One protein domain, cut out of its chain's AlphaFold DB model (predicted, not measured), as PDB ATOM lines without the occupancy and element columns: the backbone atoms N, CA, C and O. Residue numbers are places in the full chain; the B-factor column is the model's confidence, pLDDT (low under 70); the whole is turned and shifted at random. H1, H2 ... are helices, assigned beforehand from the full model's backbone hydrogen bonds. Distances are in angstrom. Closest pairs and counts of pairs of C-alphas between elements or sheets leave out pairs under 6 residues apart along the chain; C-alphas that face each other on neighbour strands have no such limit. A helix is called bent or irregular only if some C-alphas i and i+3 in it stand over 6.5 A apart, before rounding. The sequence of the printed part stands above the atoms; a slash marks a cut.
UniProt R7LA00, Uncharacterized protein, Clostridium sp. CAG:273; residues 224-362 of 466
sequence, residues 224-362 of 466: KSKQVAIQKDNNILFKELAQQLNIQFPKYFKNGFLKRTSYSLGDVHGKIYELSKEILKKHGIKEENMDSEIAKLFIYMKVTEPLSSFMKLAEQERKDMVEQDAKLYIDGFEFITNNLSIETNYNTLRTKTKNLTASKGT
ATOM      1  N   LYS A 224      62.236  65.503 132.962       56.34
ATOM      2  CA  LYS A 224      61.192  65.724 133.983       56.34
ATOM      3  C   LYS A 224      60.746  64.423 134.659       56.34
ATOM      4  O   LYS A 224      60.465  64.462 135.854       56.34
ATOM      5  N   SER A 225      60.685  63.298 133.943       62.47
ATOM      6  CA  SER A 225      60.377  61.992 134.543       62.47
ATOM      7  C   SER A 225      61.510  61.513 135.453       62.47
ATOM      8  O   SER A 225      61.237  61.145 136.592       62.47
ATOM      9  N   LYS A 226      62.772  61.639 135.016       71.88
ATOM     10  CA  LYS A 226      63.953  61.332 135.841       71.88
ATOM     11  C   LYS A 226      63.996  62.153 137.132       71.88
ATOM     12  O   LYS A 226      64.214  61.595 138.196       71.88
ATOM     13  N   GLN A 227      63.719  63.456 137.074       74.94
ATOM     14  CA  GLN A 227      63.713  64.300 138.275       74.94
ATOM     15  C   GLN A 227      62.590  63.932 139.261       74.94
ATOM     16  O   GLN A 227      62.781  64.011 140.472       74.94
ATOM     17  N   VAL A 228      61.416  63.529 138.759       76.44
ATOM     18  CA  VAL A 228      60.308  63.064 139.611       76.44
ATOM     19  C   VAL A 228      60.639  61.718 140.259       76.44
ATOM     20  O   VAL A 228      60.341  61.554 141.440       76.44
ATOM     21  N   ALA A 229      61.271  60.800 139.522       75.81
ATOM     22  CA  ALA A 229      61.751  59.526 140.057       75.81
ATOM     23  C   ALA A 229      62.789  59.751 141.168       75.81
ATOM     24  O   ALA A 229      62.536  59.374 142.303       75.81
ATOM     25  N   ILE A 230      63.838  60.539 140.902       83.38
ATOM     26  CA  ILE A 230      64.872  60.891 141.892       83.38
ATOM     27  C   ILE A 230      64.261  61.498 143.161       83.38
ATOM     28  O   ILE A 230      64.640  61.147 144.272       83.38
ATOM     29  N   GLN A 231      63.288  62.404 143.032       84.75
ATOM     30  CA  GLN A 231      62.652  62.994 144.210       84.75
ATOM     31  C   GLN A 231      61.842  61.961 145.009       84.75
ATOM     32  O   GLN A 231      61.755  62.081 146.234       84.75
ATOM     33  N   LYS A 232      61.222  60.982 144.340       85.75
ATOM     34  CA  LYS A 232      60.504  59.881 144.993       85.75
ATOM     35  C   LYS A 232      61.490  58.975 145.732       85.75
ATOM     36  O   LYS A 232      61.280  58.742 146.919       85.75
ATOM     37  N   ASP A 233      62.577  58.584 145.079       84.62
ATOM     38  CA  ASP A 233      63.603  57.699 145.637       84.62
ATOM     39  C   ASP A 233      64.311  58.360 146.829       84.62
ATOM     40  O   ASP A 233      64.416  57.775 147.903       84.62
ATOM     41  N   ASN A 234      64.643  59.651 146.727       92.50
ATOM     42  CA  ASN A 234      65.225  60.414 147.836       92.50
ATOM     43  C   ASN A 234      64.276  60.526 149.041       92.50
ATOM     44  O   ASN A 234      64.723  60.560 150.186       92.50
ATOM     45  N   ASN A 235      62.962  60.599 148.805       91.81
ATOM     46  CA  ASN A 235      61.980  60.573 149.892       91.81
ATOM     47  C   ASN A 235      61.882  59.194 150.553       91.81
ATOM     48  O   ASN A 235      61.560  59.147 151.740       91.81
ATOM     49  N   ILE A 236      62.084  58.111 149.797       89.50
ATOM     50  CA  ILE A 236      62.103  56.740 150.321       89.50
ATOM     51  C   ILE A 236      63.334  56.570 151.208       89.50
ATOM     52  O   ILE A 236      63.159  56.331 152.399       89.50
ATOM     53  N   LEU A 237      64.529  56.873 150.692       91.62
ATOM     54  CA  LEU A 237      65.765  56.794 151.471       91.62
ATOM     55  C   LEU A 237      65.690  57.630 152.755       91.62
ATOM     56  O   LEU A 237      66.074  57.174 153.821       91.62
ATOM     57  N   PHE A 238      65.153  58.853 152.692       94.44
ATOM     58  CA  PHE A 238      65.009  59.673 153.898       94.44
ATOM     59  C   PHE A 238      64.148  58.997 154.978       94.44
ATOM     60  O   PHE A 238      64.421  59.153 156.165       94.44
ATOM     61  N   LYS A 239      63.095  58.270 154.583       92.12
ATOM     62  CA  LYS A 239      62.268  57.512 155.530       92.12
ATOM     63  C   LYS A 239      63.021  56.308 156.087       92.12
ATOM     64  O   LYS A 239      62.907  56.065 157.281       92.12
ATOM     65  N   GLU A 240      63.775  55.604 155.248       91.88
ATOM     66  CA  GLU A 240      64.603  54.465 155.662       91.88
ATOM     67  C   GLU A 240      65.656  54.901 156.684       91.88
ATOM     68  O   GLU A 240      65.717  54.326 157.764       91.88
ATOM     69  N   LEU A 241      66.378  55.995 156.420       92.56
ATOM     70  CA  LEU A 241      67.347  56.574 157.358       92.56
ATOM     71  C   LEU A 241      66.691  56.980 158.686       92.56
ATOM     72  O   LEU A 241      67.219  56.709 159.760       92.56
ATOM     73  N   ALA A 242      65.518  57.618 158.632       91.44
ATOM     74  CA  ALA A 242      64.775  57.992 159.835       91.44
ATOM     75  C   ALA A 242      64.344  56.766 160.658       91.44
ATOM     76  O   ALA A 242      64.387  56.804 161.887       91.44
ATOM     77  N   GLN A 243      63.952  55.685 159.980       90.38
ATOM     78  CA  GLN A 243      63.553  54.428 160.604       90.38
ATOM     79  C   GLN A 243      64.750  53.687 161.208       90.38
ATOM     80  O   GLN A 243      64.662  53.263 162.356       90.38
ATOM     81  N   GLN A 244      65.867  53.583 160.482       88.62
ATOM     82  CA  GLN A 244      67.113  52.972 160.962       88.62
ATOM     83  C   GLN A 244      67.633  53.646 162.234       88.62
ATOM     84  O   GLN A 244      68.145  52.981 163.126       88.62
ATOM     85  N   LEU A 245      67.478  54.968 162.324       91.12
ATOM     86  CA  LEU A 245      67.937  55.752 163.469       91.12
ATOM     87  C   LEU A 245      66.887  55.885 164.576       91.12
ATOM     88  O   LEU A 245      67.200  56.420 165.635       91.12
ATOM     89  N   ASN A 246      65.652  55.434 164.339       91.25
ATOM     90  CA  ASN A 246      64.504  55.643 165.221       91.25
ATOM     91  C   ASN A 246      64.303  57.126 165.621       91.25
ATOM     92  O   ASN A 246      64.020  57.449 166.774       91.25
ATOM     93  N   ILE A 247      64.463  58.049 164.662       89.56
ATOM     94  CA  ILE A 247      64.348  59.500 164.882       89.56
ATOM     95  C   ILE A 247      63.208  60.077 164.047       89.56
ATOM     96  O   ILE A 247      63.141  59.915 162.827       89.56
ATOM     97  N   GLN A 248      62.348  60.864 164.691       90.00
ATOM     98  CA  GLN A 248      61.341  61.650 163.992       90.00
ATOM     99  C   GLN A 248      61.902  63.017 163.583       90.00
ATOM    100  O   GLN A 248      61.893  63.978 164.351       90.00
ATOM    101  N   PHE A 249      62.360  63.135 162.336       90.62
ATOM    102  CA  PHE A 249      62.860  64.413 161.830       90.62
ATOM    103  C   PHE A 249      61.735  65.450 161.627       90.62
ATOM    104  O   PHE A 249      60.732  65.158 160.962       90.62
ATOM    105  N   PRO A 250      61.919  66.701 162.093       90.94
ATOM    106  CA  PRO A 250      60.984  67.791 161.846       90.94
ATOM    107  C   PRO A 250      60.780  68.092 160.357       90.94
ATOM    108  O   PRO A 250      61.660  67.905 159.510       90.94
ATOM    109  N   LYS A 251      59.621  68.677 160.028       91.19
ATOM    110  CA  LYS A 251      59.258  69.025 158.644       91.19
ATOM    111  C   LYS A 251      60.268  69.970 157.985       91.19
ATOM    112  O   LYS A 251      60.547  69.817 156.796       91.19
ATOM    113  N   TYR A 252      60.823  70.928 158.732       91.25
ATOM    114  CA  TYR A 252      61.833  71.844 158.194       91.25
ATOM    115  C   TYR A 252      63.118  71.094 157.810       91.25
ATOM    116  O   TYR A 252      63.697  71.394 156.764       91.25
ATOM    117  N   PHE A 253      63.516  70.095 158.609       93.19
ATOM    118  CA  PHE A 253      64.714  69.300 158.374       93.19
ATOM    119  C   PHE A 253      64.553  68.484 157.098       93.19
ATOM    120  O   PHE A 253      65.332  68.647 156.163       93.19
ATOM    121  N   LYS A 254      63.461  67.714 156.997       92.94
ATOM    122  CA  LYS A 254      63.117  66.950 155.789       92.94
ATOM    123  C   LYS A 254      63.107  67.832 154.539       92.94
ATOM    124  O   LYS A 254      63.693  67.483 153.515       92.94
ATOM    125  N   ASN A 255      62.434  68.980 154.615       89.25
ATOM    126  CA  ASN A 255      62.310  69.886 153.479       89.25
ATOM    127  C   ASN A 255      63.662  70.447 153.038       89.25
ATOM    128  O   ASN A 255      63.853  70.639 151.843       89.25
ATOM    129  N   GLY A 256      64.567  70.738 153.976       89.81
ATOM    130  CA  GLY A 256      65.915  71.219 153.683       89.81
ATOM    131  C   GLY A 256      66.834  70.124 153.150       89.81
ATOM    132  O   GLY A 256      67.477  70.328 152.120       89.81
ATOM    133  N   PHE A 257      66.811  68.950 153.779       90.75
ATOM    134  CA  PHE A 257      67.592  67.773 153.398       90.75
ATOM    135  C   PHE A 257      67.314  67.337 151.951       90.75
ATOM    136  O   PHE A 257      68.235  67.053 151.186       90.75
ATOM    137  N   LEU A 258      66.039  67.376 151.544       89.50
ATOM    138  CA  LEU A 258      65.570  66.992 150.207       89.50
ATOM    139  C   LEU A 258      65.533  68.153 149.197       89.50
ATOM    140  O   LEU A 258      65.091  67.980 148.056       89.50
ATOM    141  N   LYS A 259      65.937  69.365 149.597       83.56
ATOM    142  CA  LYS A 259      65.837  70.552 148.744       83.56
ATOM    143  C   LYS A 259      66.887  70.515 147.638       83.56
ATOM    144  O   LYS A 259      68.076  70.409 147.910       83.56
ATOM    145  N   ARG A 260      66.454  70.752 146.390       66.06
ATOM    146  CA  ARG A 260      67.334  70.929 145.213       66.06
ATOM    147  C   ARG A 260      68.282  69.739 144.947       66.06
ATOM    148  O   ARG A 260      69.302  69.915 144.291       66.06
ATOM    149  N   THR A 261      67.943  68.529 145.393       75.88
ATOM    150  CA  THR A 261      68.695  67.314 145.046       75.88
ATOM    151  C   THR A 261      68.342  66.877 143.623       75.88
ATOM    152  O   THR A 261      67.279  66.309 143.390       75.88
ATOM    153  N   SER A 262      69.213  67.176 142.657       77.88
ATOM    154  CA  SER A 262      69.093  66.720 141.261       77.88
ATOM    155  C   SER A 262      69.719  65.340 141.009       77.88
ATOM    156  O   SER A 262      69.786  64.909 139.861       77.88
ATOM    157  N   TYR A 263      70.187  64.676 142.065       84.31
ATOM    158  CA  TYR A 263      70.886  63.393 142.064       84.31
ATOM    159  C   TYR A 263      70.207  62.412 143.030       84.31
ATOM    160  O   TYR A 263      69.530  62.843 143.973       84.31
ATOM    161  N   SER A 264      70.381  61.113 142.772       88.06
ATOM    162  CA  SER A 264      69.912  60.031 143.640       88.06
ATOM    163  C   SER A 264      70.736  60.024 144.923       88.06
ATOM    164  O   SER A 264      71.945  59.800 144.897       88.06
ATOM    165  N   LEU A 265      70.090  60.306 146.052       90.81
ATOM    166  CA  LEU A 265      70.696  60.121 147.363       90.81
ATOM    167  C   LEU A 265      70.907  58.637 147.654       90.81
ATOM    168  O   LEU A 265      71.828  58.334 148.393       90.81
ATOM    169  N   GLY A 266      70.104  57.740 147.069       87.94
ATOM    170  CA  GLY A 266      70.273  56.291 147.215       87.94
ATOM    171  C   GLY A 266      71.603  55.818 146.637       87.94
ATOM    172  O   GLY A 266      72.347  55.120 147.312       87.94
ATOM    173  N   ASP A 267      71.955  56.290 145.439       87.50
ATOM    174  CA  ASP A 267      73.210  55.918 144.773       87.50
ATOM    175  C   ASP A 267      74.418  56.461 145.554       87.50
ATOM    176  O   ASP A 267      75.408  55.763 145.769       87.50
ATOM    177  N   VAL A 268      74.318  57.715 146.015       90.88
ATOM    178  CA  VAL A 268      75.353  58.352 146.843       90.88
ATOM    179  C   VAL A 268      75.485  57.632 148.183       90.88
ATOM    180  O   VAL A 268      76.603  57.351 148.606       90.88
ATOM    181  N   HIS A 269      74.364  57.309 148.832       91.69
ATOM    182  CA  HIS A 269      74.333  56.556 150.081       91.69
ATOM    183  C   HIS A 269      74.961  55.178 149.897       91.69
ATOM    184  O   HIS A 269      75.820  54.823 150.685       91.69
ATOM    185  N   GLY A 270      74.624  54.452 148.827       88.75
ATOM    186  CA  GLY A 270      75.232  53.162 148.507       88.75
ATOM    187  C   GLY A 270      76.750  53.257 148.356       88.75
ATOM    188  O   GLY A 270      77.476  52.468 148.950       88.75
ATOM    189  N   LYS A 271      77.268  54.270 147.646       90.75
ATOM    190  CA  LYS A 271      78.726  54.422 147.516       90.75
ATOM    191  C   LYS A 271      79.398  54.852 148.824       90.75
ATOM    192  O   LYS A 271      80.489  54.366 149.112       90.75
ATOM    193  N   ILE A 272      78.771  55.730 149.611       91.31
ATOM    194  CA  ILE A 272      79.257  56.085 150.955       91.31
ATOM    195  C   ILE A 272      79.248  54.852 151.852       91.31
ATOM    196  O   ILE A 272      80.216  54.634 152.564       91.31
ATOM    197  N   TYR A 273      78.213  54.022 151.781       91.19
ATOM    198  CA  TYR A 273      78.067  52.806 152.571       91.19
ATOM    199  C   TYR A 273      79.217  51.825 152.326       91.19
ATOM    200  O   TYR A 273      79.878  51.416 153.280       91.19
ATOM    201  N   GLU A 274      79.536  51.545 151.061       90.19
ATOM    202  CA  GLU A 274      80.675  50.689 150.702       90.19
ATOM    203  C   GLU A 274      82.010  51.239 151.227       90.19
ATOM    204  O   GLU A 274      82.795  50.506 151.823       90.19
ATOM    205  N   LEU A 275      82.259  52.544 151.066       91.25
ATOM    206  CA  LEU A 275      83.501  53.170 151.538       91.25
ATOM    207  C   LEU A 275      83.579  53.228 153.072       91.25
ATOM    208  O   LEU A 275      84.648  53.041 153.651       91.25
ATOM    209  N   SER A 276      82.449  53.478 153.730       90.38
ATOM    210  CA  SER A 276      82.379  53.686 155.179       90.38
ATOM    211  C   SER A 276      82.518  52.385 155.955       90.38
ATOM    212  O   SER A 276      83.051  52.416 157.057       90.38
ATOM    213  N   LYS A 277      82.093  51.242 155.400       89.94
ATOM    214  CA  LYS A 277      82.195  49.936 156.072       89.94
ATOM    215  C   LYS A 277      83.611  49.632 156.547       89.94
ATOM    216  O   LYS A 277      83.812  49.324 157.718       89.94
ATOM    217  N   GLU A 278      84.601  49.733 155.663       87.19
ATOM    218  CA  GLU A 278      85.996  49.462 156.031       87.19
ATOM    219  C   GLU A 278      86.546  50.506 157.009       87.19
ATOM    220  O   GLU A 278      87.278  50.162 157.938       87.19
ATOM    221  N   ILE A 279      86.181  51.778 156.822       88.12
ATOM    222  CA  ILE A 279      86.642  52.887 157.663       88.12
ATOM    223  C   ILE A 279      86.094  52.735 159.085       88.12
ATOM    224  O   ILE A 279      86.862  52.769 160.043       88.12
ATOM    225  N   LEU A 280      84.791  52.509 159.243       87.19
ATOM    226  CA  LEU A 280      84.145  52.379 160.549       87.19
ATOM    227  C   LEU A 280      84.551  51.087 161.268       87.19
ATOM    228  O   LEU A 280      84.756  51.118 162.481       87.19
ATOM    229  N   LYS A 281      84.780  49.981 160.540       87.25
ATOM    230  CA  LYS A 281      85.381  48.765 161.123       87.25
ATOM    231  C   LYS A 281      86.757  49.047 161.728       87.25
ATOM    232  O   LYS A 281      87.024  48.612 162.845       87.25
ATOM    233  N   LYS A 282      87.607  49.826 161.047       86.06
ATOM    234  CA  LYS A 282      88.909  50.261 161.596       86.06
ATOM    235  C   LYS A 282      88.770  51.150 162.835       86.06
ATOM    236  O   LYS A 282      89.643  51.113 163.692       86.06
ATOM    237  N   HIS A 283      87.677  51.906 162.947       79.88
ATOM    238  CA  HIS A 283      87.353  52.715 164.129       79.88
ATOM    239  C   HIS A 283      86.676  51.906 165.255       79.88
ATOM    240  O   HIS A 283      86.258  52.482 166.255       79.88
ATOM    241  N   GLY A 284      86.572  50.576 165.125       83.31
ATOM    242  CA  GLY A 284      86.041  49.696 166.169       83.31
ATOM    243  C   GLY A 284      84.514  49.608 166.225       83.31
ATOM    244  O   GLY A 284      83.970  49.093 167.203       83.31
ATOM    245  N   ILE A 285      83.800  50.079 165.196       86.75
ATOM    246  CA  ILE A 285      82.341  49.939 165.116       86.75
ATOM    247  C   ILE A 285      81.974  48.480 164.827       86.75
ATOM    248  O   ILE A 285      82.423  47.886 163.845       86.75
ATOM    249  N   LYS A 286      81.122  47.905 165.682       84.00
ATOM    250  CA  LYS A 286      80.612  46.536 165.531       84.00
ATOM    251  C   LYS A 286      79.658  46.413 164.340       84.00
ATOM    252  O   LYS A 286      78.896  47.335 164.056       84.00
ATOM    253  N   GLU A 287      79.636  45.235 163.711       82.69
ATOM    254  CA  GLU A 287      78.779  44.933 162.549       82.69
ATOM    255  C   GLU A 287      77.288  45.204 162.833       82.69
ATOM    256  O   GLU A 287      76.589  45.757 161.992       82.69
ATOM    257  N   GLU A 288      76.827  44.897 164.050       84.12
ATOM    258  CA  GLU A 288      75.442  45.099 164.507       84.12
ATOM    259  C   GLU A 288      74.981  46.566 164.491       84.12
ATOM    260  O   GLU A 288      73.798  46.839 164.305       84.12
ATOM    261  N   ASN A 289      75.914  47.515 164.623       86.19
ATOM    262  CA  ASN A 289      75.622  48.951 164.629       86.19
ATOM    263  C   ASN A 289      75.947  49.625 163.288       86.19
ATOM    264  O   ASN A 289      75.650  50.809 163.118       86.19
ATOM    265  N   MET A 290      76.529  48.890 162.336       86.88
ATOM    266  CA  MET A 290      77.112  49.430 161.105       86.88
ATOM    267  C   MET A 290      76.110  50.258 160.297       86.88
ATOM    268  O   MET A 290      76.399  51.394 159.932       86.88
ATOM    269  N   ASP A 291      74.909  49.726 160.072       86.12
ATOM    270  CA  ASP A 291      73.879  50.409 159.286       86.12
ATOM    271  C   ASP A 291      73.431  51.718 159.951       86.12
ATOM    272  O   ASP A 291      73.244  52.733 159.278       86.12
ATOM    273  N   SER A 292      73.316  51.723 161.284       89.38
ATOM    274  CA  SER A 292      72.947  52.921 162.040       89.38
ATOM    275  C   SER A 292      74.056  53.976 162.010       89.38
ATOM    276  O   SER A 292      73.777  55.153 161.789       89.38
ATOM    277  N   GLU A 293      75.320  53.576 162.157       91.38
ATOM    278  CA  GLU A 293      76.459  54.497 162.146       91.38
ATOM    279  C   GLU A 293      76.691  55.095 160.756       91.38
ATOM    280  O   GLU A 293      76.910  56.301 160.625       91.38
ATOM    281  N   ILE A 294      76.535  54.296 159.697       91.88
ATOM    282  CA  ILE A 294      76.605  54.800 158.322       91.88
ATOM    283  C   ILE A 294      75.452  55.771 158.037       91.88
ATOM    284  O   ILE A 294      75.670  56.803 157.399       91.88
ATOM    285  N   ALA A 295      74.244  55.508 158.546       92.31
ATOM    286  CA  ALA A 295      73.125  56.439 158.412       92.31
ATOM    287  C   ALA A 295      73.408  57.785 159.113       92.31
ATOM    288  O   ALA A 295      73.130  58.845 158.540       92.31
ATOM    289  N   LYS A 296      74.012  57.766 160.313       94.81
ATOM    290  CA  LYS A 296      74.461  58.984 161.020       94.81
ATOM    291  C   LYS A 296      75.493  59.752 160.198       94.81
ATOM    292  O   LYS A 296      75.316  60.952 159.967       94.81
ATOM    293  N   LEU A 297      76.521  59.051 159.714       93.94
ATOM    294  CA  LEU A 297      77.577  59.612 158.873       93.94
ATOM    295  C   LEU A 297      76.994  60.258 157.616       93.94
ATOM    296  O   LEU A 297      77.250  61.429 157.350       93.94
ATOM    297  N   PHE A 298      76.132  59.552 156.888       94.62
ATOM    298  CA  PHE A 298      75.509  60.073 155.676       94.62
ATOM    299  C   PHE A 298      74.699  61.349 155.928       94.62
ATOM    300  O   PHE A 298      74.792  62.312 155.158       94.62
ATOM    301  N   ILE A 299      73.904  61.383 157.005       94.12
ATOM    302  CA  ILE A 299      73.129  62.574 157.367       94.12
ATOM    303  C   ILE A 299      74.062  63.736 157.689       94.12
ATOM    304  O   ILE A 299      73.848  64.836 157.172       94.12
ATOM    305  N   TYR A 300      75.092  63.494 158.498       94.06
ATOM    306  CA  TYR A 300      76.095  64.493 158.838       94.06
ATOM    307  C   TYR A 300      76.760  65.064 157.576       94.06
ATOM    308  O   TYR A 300      76.649  66.270 157.337       94.06
ATOM    309  N   MET A 301      77.301  64.205 156.704       92.69
ATOM    310  CA  MET A 301      77.931  64.593 155.435       92.69
ATOM    311  C   MET A 301      76.986  65.410 154.550       92.69
ATOM    312  O   MET A 301      77.377  66.392 153.927       92.69
ATOM    313  N   LYS A 302      75.702  65.036 154.487       91.50
ATOM    314  CA  LYS A 302      74.706  65.731 153.660       91.50
ATOM    315  C   LYS A 302      74.285  67.090 154.233       91.50
ATOM    316  O   LYS A 302      73.847  67.973 153.472       91.50
ATOM    317  N   VAL A 303      74.345  67.239 155.556       90.94
ATOM    318  CA  VAL A 303      74.088  68.496 156.265       90.94
ATOM    319  C   VAL A 303      75.273  69.428 156.080       90.94
ATOM    320  O   VAL A 303      75.076  70.552 155.613       90.94
ATOM    321  N   THR A 304      76.493  68.971 156.348       87.62
ATOM    322  CA  THR A 304      77.701  69.779 156.178       87.62
ATOM    323  C   THR A 304      77.916  70.093 154.699       87.62
ATOM    324  O   THR A 304      77.975  71.267 154.321       87.62
ATOM    325  N   GLU A 305      77.874  69.131 153.788       81.88
ATOM    326  CA  GLU A 305      78.264  69.337 152.391       81.88
ATOM    327  C   GLU A 305      77.196  68.920 151.360       81.88
ATOM    328  O   GLU A 305      76.416  67.979 151.536       81.88
ATOM    329  N   PRO A 306      77.069  69.654 150.236       75.81
ATOM    330  CA  PRO A 306      76.222  69.215 149.142       75.81
ATOM    331  C   PRO A 306      76.916  68.083 148.372       75.81
ATOM    332  O   PRO A 306      77.775  68.328 147.535       75.81
ATOM    333  N   LEU A 307      76.449  66.847 148.557       85.56
ATOM    334  CA  LEU A 307      76.988  65.636 147.912       85.56
ATOM    335  C   LEU A 307      76.762  65.536 146.383       85.56
ATOM    336  O   LEU A 307      76.908  64.471 145.792       85.56
ATOM    337  N   SER A 308      76.414  66.634 145.705       81.75
ATOM    338  CA  SER A 308      76.176  66.653 144.251       81.75
ATOM    339  C   SER A 308      77.419  66.348 143.416       81.75
ATOM    340  O   SER A 308      77.298  65.885 142.283       81.75
ATOM    341  N   SER A 309      78.602  66.665 143.938       83.31
ATOM    342  CA  SER A 309      79.894  66.418 143.293       83.31
ATOM    343  C   SER A 309      80.525  65.098 143.718       83.31
ATOM    344  O   SER A 309      81.419  64.642 143.021       83.31
ATOM    345  N   PHE A 310      80.045  64.452 144.786       86.62
ATOM    346  CA  PHE A 310      80.678  63.261 145.362       86.62
ATOM    347  C   PHE A 310      80.897  62.146 144.331       86.62
ATOM    348  O   PHE A 310      81.986  61.597 144.203       86.62
ATOM    349  N   MET A 311      79.884  61.876 143.505       84.00
ATOM    350  CA  MET A 311      79.963  60.848 142.458       84.00
ATOM    351  C   MET A 311      80.885  61.216 141.287       84.00
ATOM    352  O   MET A 311      81.173  60.361 140.459       84.00
ATOM    353  N   LYS A 312      81.326  62.476 141.192       86.31
ATOM    354  CA  LYS A 312      82.245  62.955 140.149       86.31
ATOM    355  C   LYS A 312      83.710  62.932 140.578       86.31
ATOM    356  O   LYS A 312      84.565  63.065 139.713       86.31
ATOM    357  N   LEU A 313      83.978  62.811 141.877       86.12
ATOM    358  CA  LEU A 313      85.334  62.728 142.415       86.12
ATOM    359  C   LEU A 313      86.013  61.423 141.980       86.12
ATOM    360  O   LEU A 313      85.336  60.447 141.633       86.12
ATOM    361  N   ALA A 314      87.340  61.380 142.015       90.50
ATOM    362  CA  ALA A 314      88.072  60.126 141.894       90.50
ATOM    363  C   ALA A 314      87.773  59.209 143.097       90.50
ATOM    364  O   ALA A 314      87.263  59.639 144.132       90.50
ATOM    365  N   GLU A 315      88.053  57.911 142.970       88.38
ATOM    366  CA  GLU A 315      87.769  56.960 144.052       88.38
ATOM    367  C   GLU A 315      88.551  57.260 145.330       88.38
ATOM    368  O   GLU A 315      87.961  57.230 146.409       88.38
ATOM    369  N   GLN A 316      89.826  57.631 145.195       85.94
ATOM    370  CA  GLN A 316      90.653  58.015 146.332       85.94
ATOM    371  C   GLN A 316      90.116  59.277 147.020       85.94
ATOM    372  O   GLN A 316      89.898  59.262 148.223       85.94
ATOM    373  N   GLU A 317      89.761  60.314 146.257       88.69
ATOM    374  CA  GLU A 317      89.184  61.552 146.803       88.69
ATOM    375  C   GLU A 317      87.864  61.304 147.552       88.69
ATOM    376  O   GLU A 317      87.612  61.906 148.596       88.69
ATOM    377  N   ARG A 318      87.008  60.396 147.054       90.25
ATOM    378  CA  ARG A 318      85.795  59.994 147.785       90.25
ATOM    379  C   ARG A 318      86.135  59.326 149.110       90.25
ATOM    380  O   ARG A 318      85.452  59.587 150.098       90.25
ATOM    381  N   LYS A 319      87.133  58.442 149.114       89.62
ATOM    382  CA  LYS A 319      87.569  57.720 150.310       89.62
ATOM    383  C   LYS A 319      88.127  58.686 151.351       89.62
ATOM    384  O   LYS A 319      87.680  58.636 152.490       89.62
ATOM    385  N   ASP A 320      88.992  59.606 150.933       87.69
ATOM    386  CA  ASP A 320      89.586  60.624 151.802       87.69
ATOM    387  C   ASP A 320      88.504  61.519 152.428       87.69
ATOM    388  O   ASP A 320      88.526  61.785 153.630       87.69
ATOM    389  N   MET A 321      87.501  61.921 151.637       89.62
ATOM    390  CA  MET A 321      86.370  62.718 152.120       89.62
ATOM    391  C   MET A 321      85.528  61.959 153.158       89.62
ATOM    392  O   MET A 321      85.214  62.502 154.216       89.62
ATOM    393  N   VAL A 322      85.185  60.693 152.884       90.19
ATOM    394  CA  VAL A 322      84.444  59.841 153.833       90.19
ATOM    395  C   VAL A 322      85.256  59.622 155.109       90.19
ATOM    396  O   VAL A 322      84.697  59.670 156.198       90.19
ATOM    397  N   GLU A 323      86.568  59.414 155.001       88.81
ATOM    398  CA  GLU A 323      87.450  59.205 156.150       88.81
ATOM    399  C   GLU A 323      87.592  60.460 157.017       88.81
ATOM    400  O   GLU A 323      87.616  60.369 158.247       88.81
ATOM    401  N   GLN A 324      87.638  61.642 156.402       86.75
ATOM    402  CA  GLN A 324      87.630  62.908 157.128       86.75
ATOM    403  C   GLN A 324      86.310  63.112 157.880       86.75
ATOM    404  O   GLN A 324      86.324  63.436 159.069       86.75
ATOM    405  N   ASP A 325      85.175  62.886 157.218       89.50
ATOM    406  CA  ASP A 325      83.862  63.042 157.847       89.50
ATOM    407  C   ASP A 325      83.593  61.962 158.910       89.50
ATOM    408  O   ASP A 325      82.985  62.258 159.941       89.50
ATOM    409  N   ALA A 326      84.127  60.749 158.741       87.88
ATOM    410  CA  ALA A 326      84.055  59.666 159.724       87.88
ATOM    411  C   ALA A 326      84.755  59.995 161.058       87.88
ATOM    412  O   ALA A 326      84.429  59.402 162.082       87.88
ATOM    413  N   LYS A 327      85.668  60.975 161.089       86.44
ATOM    414  CA  LYS A 327      86.292  61.450 162.338       86.44
ATOM    415  C   LYS A 327      85.412  62.431 163.115       86.44
ATOM    416  O   LYS A 327      85.639  62.646 164.299       86.44
ATOM    417  N   LEU A 328      84.438  63.054 162.448       86.50
ATOM    418  CA  LEU A 328      83.661  64.175 162.988       86.50
ATOM    419  C   LEU A 328      82.168  63.860 163.139       86.50
ATOM    420  O   LEU A 328      81.451  64.595 163.821       86.50
ATOM    421  N   TYR A 329      81.684  62.790 162.503       89.69
ATOM    422  CA  TYR A 329      80.249  62.553 162.382       89.69
ATOM    423  C   TYR A 329      79.545  62.266 163.705       89.69
ATOM    424  O   TYR A 329      78.374  62.609 163.805       89.69
ATOM    425  N   ILE A 330      80.208  61.666 164.702       85.75
ATOM    426  CA  ILE A 330      79.583  61.352 165.999       85.75
ATOM    427  C   ILE A 330      79.128  62.654 166.665       85.75
ATOM    428  O   ILE A 330      77.931  62.875 166.850       85.75
ATOM    429  N   ASP A 331      80.077  63.560 166.903       83.44
ATOM    430  CA  ASP A 331      79.820  64.872 167.498       83.44
ATOM    431  C   ASP A 331      78.889  65.720 166.623       83.44
ATOM    432  O   ASP A 331      77.983  66.403 167.107       83.44
ATOM    433  N   GLY A 332      79.109  65.694 165.305       87.38
ATOM    434  CA  GLY A 332      78.309  66.456 164.356       87.38
ATOM    435  C   GLY A 332      76.857  65.984 164.301       87.38
ATOM    436  O   GLY A 332      75.942  66.807 164.214       87.38
ATOM    437  N   PHE A 333      76.630  64.674 164.374       90.81
ATOM    438  CA  PHE A 333      75.301  64.080 164.389       90.81
ATOM    439  C   PHE A 333      74.594  64.316 165.724       90.81
ATOM    440  O   PHE A 333      73.428  64.705 165.713       90.81
ATOM    441  N   GLU A 334      75.291  64.178 166.854       88.19
ATOM    442  CA  GLU A 334      74.744  64.514 168.173       88.19
ATOM    443  C   GLU A 334      74.344  65.997 168.259       88.19
ATOM    444  O   GLU A 334      73.266  66.350 168.744       88.19
ATOM    445  N   PHE A 335      75.164  66.891 167.700       87.94
ATOM    446  CA  PHE A 335      74.799  68.298 167.591       87.94
ATOM    447  C   PHE A 335      73.532  68.491 166.751       87.94
ATOM    448  O   PHE A 335      72.653  69.268 167.134       87.94
ATOM    449  N   ILE A 336      73.417  67.796 165.613       90.38
ATOM    450  CA  ILE A 336      72.221  67.856 164.769       90.38
ATOM    451  C   ILE A 336      70.994  67.442 165.579       90.38
ATOM    452  O   ILE A 336      70.038  68.216 165.625       90.38
ATOM    453  N   THR A 337      71.019  66.272 166.225       91.00
ATOM    454  CA  THR A 337      69.866  65.719 166.954       91.00
ATOM    455  C   THR A 337      69.435  66.612 168.111       91.00
ATOM    456  O   THR A 337      68.248  66.930 168.209       91.00
ATOM    457  N   ASN A 338      70.382  67.108 168.911       86.06
ATOM    458  CA  ASN A 338      70.108  67.995 170.045       86.06
ATOM    459  C   ASN A 338      69.497  69.340 169.623       86.06
ATOM    460  O   ASN A 338      68.764  69.961 170.391       86.06
ATOM    461  N   ASN A 339      69.751  69.777 168.387       85.81
ATOM    462  CA  ASN A 339      69.231  71.033 167.851       85.81
ATOM    463  C   ASN A 339      68.003  70.855 166.944       85.81
ATOM    464  O   ASN A 339      67.456  71.856 166.476       85.81
ATOM    465  N   LEU A 340      67.515  69.626 166.716       86.12
ATOM    466  CA  LEU A 340      66.353  69.393 165.849       86.12
ATOM    467  C   LEU A 340      65.087  70.107 166.349       86.12
ATOM    468  O   LEU A 340      64.307  70.594 165.532       86.12
ATOM    469  N   SER A 341      64.868  70.177 167.662       76.25
ATOM    470  CA  SER A 341      63.699  70.841 168.264       76.25
ATOM    471  C   SER A 341      63.902  72.337 168.518       76.25
ATOM    472  O   SER A 341      62.923  73.072 168.620       76.25
ATOM    473  N   ILE A 342      65.159  72.778 168.615       77.81
ATOM    474  CA  ILE A 342      65.537  74.163 168.919       77.81
ATOM    475  C   ILE A 342      65.514  75.003 167.640       77.81
ATOM    476  O   ILE A 342      64.989  76.116 167.612       77.81
ATOM    477  N   GLU A 343      66.071  74.463 166.560       82.62
ATOM    478  CA  GLU A 343      66.127  75.148 165.278       82.62
ATOM    479  C   GLU A 343      64.807  75.021 164.513       82.62
ATOM    480  O   GLU A 343      64.116  74.007 164.553       82.62
ATOM    481  N   THR A 344      64.477  76.054 163.738       82.50
ATOM    482  CA  THR A 344      63.300  76.060 162.847       82.50
ATOM    483  C   THR A 344      63.683  76.127 161.367       82.50
ATOM    484  O   THR A 344      62.827  76.049 160.480       82.50
ATOM    485  N   ASN A 345      64.984  76.245 161.072       88.50
ATOM    486  CA  ASN A 345      65.515  76.425 159.728       88.50
ATOM    487  C   ASN A 345      66.724  75.514 159.470       88.50
ATOM    488  O   ASN A 345      67.750  75.599 160.139       88.50
ATOM    489  N   TYR A 346      66.629  74.696 158.418       89.75
ATOM    490  CA  TYR A 346      67.680  73.754 158.026       89.75
ATOM    491  C   TYR A 346      69.016  74.433 157.708       89.75
ATOM    492  O   TYR A 346      70.068  73.888 158.018       89.75
ATOM    493  N   ASN A 347      68.997  75.614 157.082       87.75
ATOM    494  CA  ASN A 347      70.233  76.315 156.738       87.75
ATOM    495  C   ASN A 347      70.955  76.825 157.989       87.75
ATOM    496  O   ASN A 347      72.180  76.803 158.012       87.75
ATOM    497  N   THR A 348      70.212  77.254 159.013       86.44
ATOM    498  CA  THR A 348      70.790  77.675 160.296       86.44
ATOM    499  C   THR A 348      71.450  76.492 160.989       86.44
ATOM    500  O   THR A 348      72.632  76.574 161.319       86.44
ATOM    501  N   LEU A 349      70.727  75.372 161.104       87.69
ATOM    502  CA  LEU A 349      71.254  74.122 161.651       87.69
ATOM    503  C   LEU A 349      72.525  73.691 160.908       87.69
ATOM    504  O   LEU A 349      73.567  73.504 161.522       87.69
ATOM    505  N   ARG A 350      72.472  73.661 159.571       90.12
ATOM    506  CA  ARG A 350      73.614  73.354 158.702       90.12
ATOM    507  C   ARG A 350      74.833  74.235 158.973       90.12
ATOM    508  O   ARG A 350      75.942  73.715 159.068       90.12
ATOM    509  N   THR A 351      74.657  75.553 159.041       86.31
ATOM    510  CA  THR A 351      75.772  76.480 159.283       86.31
ATOM    511  C   THR A 351      76.367  76.271 160.671       86.31
ATOM    512  O   THR A 351      77.585  76.230 160.805       86.31
ATOM    513  N   LYS A 352      75.532  76.068 161.697       84.88
ATOM    514  CA  LYS A 352      76.010  75.791 163.057       84.88
ATOM    515  C   LYS A 352      76.774  74.465 163.139       84.88
ATOM    516  O   LYS A 352      77.868  74.449 163.692       84.88
ATOM    517  N   THR A 353      76.268  73.402 162.508       86.56
ATOM    518  CA  THR A 353      76.971  72.110 162.422       86.56
ATOM    519  C   THR A 353      78.331  72.256 161.732       86.56
ATOM    520  O   THR A 353      79.322  71.747 162.241       86.56
ATOM    521  N   LYS A 354      78.416  73.009 160.621       85.19
ATOM    522  CA  LYS A 354      79.698  73.306 159.948       85.19
ATOM    523  C   LYS A 354      80.681  74.074 160.838       85.19
ATOM    524  O   LYS A 354      81.884  73.827 160.794       85.19
ATOM    525  N   ASN A 355      80.188  75.038 161.610       80.81
ATOM    526  CA  ASN A 355      81.047  75.872 162.446       80.81
ATOM    527  C   ASN A 355      81.623  75.079 163.630       80.81
ATOM    528  O   ASN A 355      82.788  75.273 163.964       80.81
ATOM    529  N   LEU A 356      80.854  74.140 164.194       76.38
ATOM    530  CA  LEU A 356      81.340  73.205 165.215       76.38
ATOM    531  C   LEU A 356      82.536  72.383 164.708       76.38
ATOM    532  O   LEU A 356      83.522  72.186 165.411       76.38
ATOM    533  N   THR A 357      82.467  71.931 163.458       65.25
ATOM    534  CA  THR A 357      83.532  71.132 162.840       65.25
ATOM    535  C   THR A 357      84.764  71.967 162.490       65.25
ATOM    536  O   THR A 357      85.886  71.483 162.607       65.25
ATOM    537  N   ALA A 358      84.582  73.250 162.152       60.12
ATOM    538  CA  ALA A 358      85.686  74.179 161.906       60.12
ATOM    539  C   ALA A 358      86.440  74.572 163.193       60.12
ATOM    540  O   ALA A 358      87.663  74.712 163.161       60.12
ATOM    541  N   SER A 359      85.743  74.703 164.331       53.91
ATOM    542  CA  SER A 359      86.387  75.027 165.615       53.91
ATOM    543  C   SER A 359      87.159  73.852 166.219       53.91
ATOM    544  O   SER A 359      88.088  74.076 166.982       53.91
ATOM    545  N   LYS A 360      86.810  72.603 165.874       55.53
ATOM    546  CA  LYS A 360      87.582  71.403 166.254       55.53
ATOM    547  C   LYS A 360      88.730  71.083 165.287       55.53
ATOM    548  O   LYS A 360      89.697  70.448 165.689       55.53
ATOM    549  N   GLY A 361      88.646  71.533 164.032       45.62
ATOM    550  CA  GLY A 361      89.696  71.356 163.018       45.62
ATOM    551  C   GLY A 361      90.870  72.337 163.125       45.62
ATOM    552  O   GLY A 361      91.845  72.200 162.390       45.62
ATOM    553  N   THR A 362      90.798  73.321 164.026       38.56
ATOM    554  CA  THR A 362      91.900  74.239 164.325       38.56
ATOM    555  C   THR A 362      92.433  73.943 165.720       38.56
ATOM    556  O   THR A 362      91.736  74.103 166.717       38.56
TER     557      THR A 362
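AT A GLANCE: This is residues 224 to 362 of the 466 residues of an uncharacterized protein of Clostridium sp. CAG:273 (UniProt R7LA00). A rounded cluster of crossed helices is built round H4, which runs through its core. H1, H3 and H5 pack on H4, H3 crossing both H4 and H5, while the hairpin of H6 and H7 covers the later part of H4 and short H2 sits by the first residues of H7. The printed part has 139 residues with seven named helices, H1 to H7 in chain order, and no named strand; its class is all helix. It is compact, with a radius of gyration of the C-alphas of 14.5 A and spans of 40 by 34 by 30 A.

HOW THE PARTS SIT: Start with H1, residues 224 to 244, and look next at H2, residues 251 to 257: they are close but not clearly touching, the closest C-alphas, of Phe 238 and Lys 254, being 7.8 A apart. H3, residues 265 to 282, touches H1 with residues 265 to 266 alone, closest at the C-alphas of Leu 265 and Asn 234, 5.5 A. Then comes the hub H4, residues 287 to 304, which touches five helices. It touches H3 at a steep tilt of 57 degrees, opposite ways, closest at the C-alphas of Ile 294 and Tyr 273, 6.3 A. It touches H1 with residues 291 to 295 alone, closest at the C-alphas of Ala 295 and Leu 241, 5.9 A. H5, residues 315 to 326, touches H3, closest at the C-alphas of Lys 319 and Leu 275, 6.2 A; at 70.2 degrees they are only just about perpendicular. H5 touches H4 with residues 325 to 326 alone, the closest C-alphas being those of Ala 326 and Leu 297, 6.5 A. H6, residues 329 to 339, touches residues 296 to 301 of H4, closest at the C-alphas of Tyr 329 and Leu 297, 5.3 A. H7, residues 346 to 360, forms a helical hairpin with H6 at 43 degrees, closest at the C-alphas of Thr 353 and Gly 332, 6.1 A. Every O i to N i+4 pair is within hydrogen-bond range in H1, H2, H5, H6 and H7; H3 and H4 each have 12 of 14.

IN THESE COORDINATES: Find C-alpha 224 at (61.192, 65.724, 133.983); from there H1 runs 30.4 A to Gln 244. H3 measures 25.1 A and has a kink of 38 degrees near residue 275. H4 measures 25.7 A and is irregular: C-alphas 288 and 291 are 7.6 A apart. H7 runs 21.7 A, ending at C-alpha 360, (87.582, 71.403, 166.254).

THE WHOLE: The C-alphas of Ser 225 and Thr 362 are the two farthest apart, 45.1 A. The printed part has no cut, and no link is long. Mean pLDDT of the printed part is 85.4; look for values under 70 at residues 224 to 225, 260 and 357 to 362.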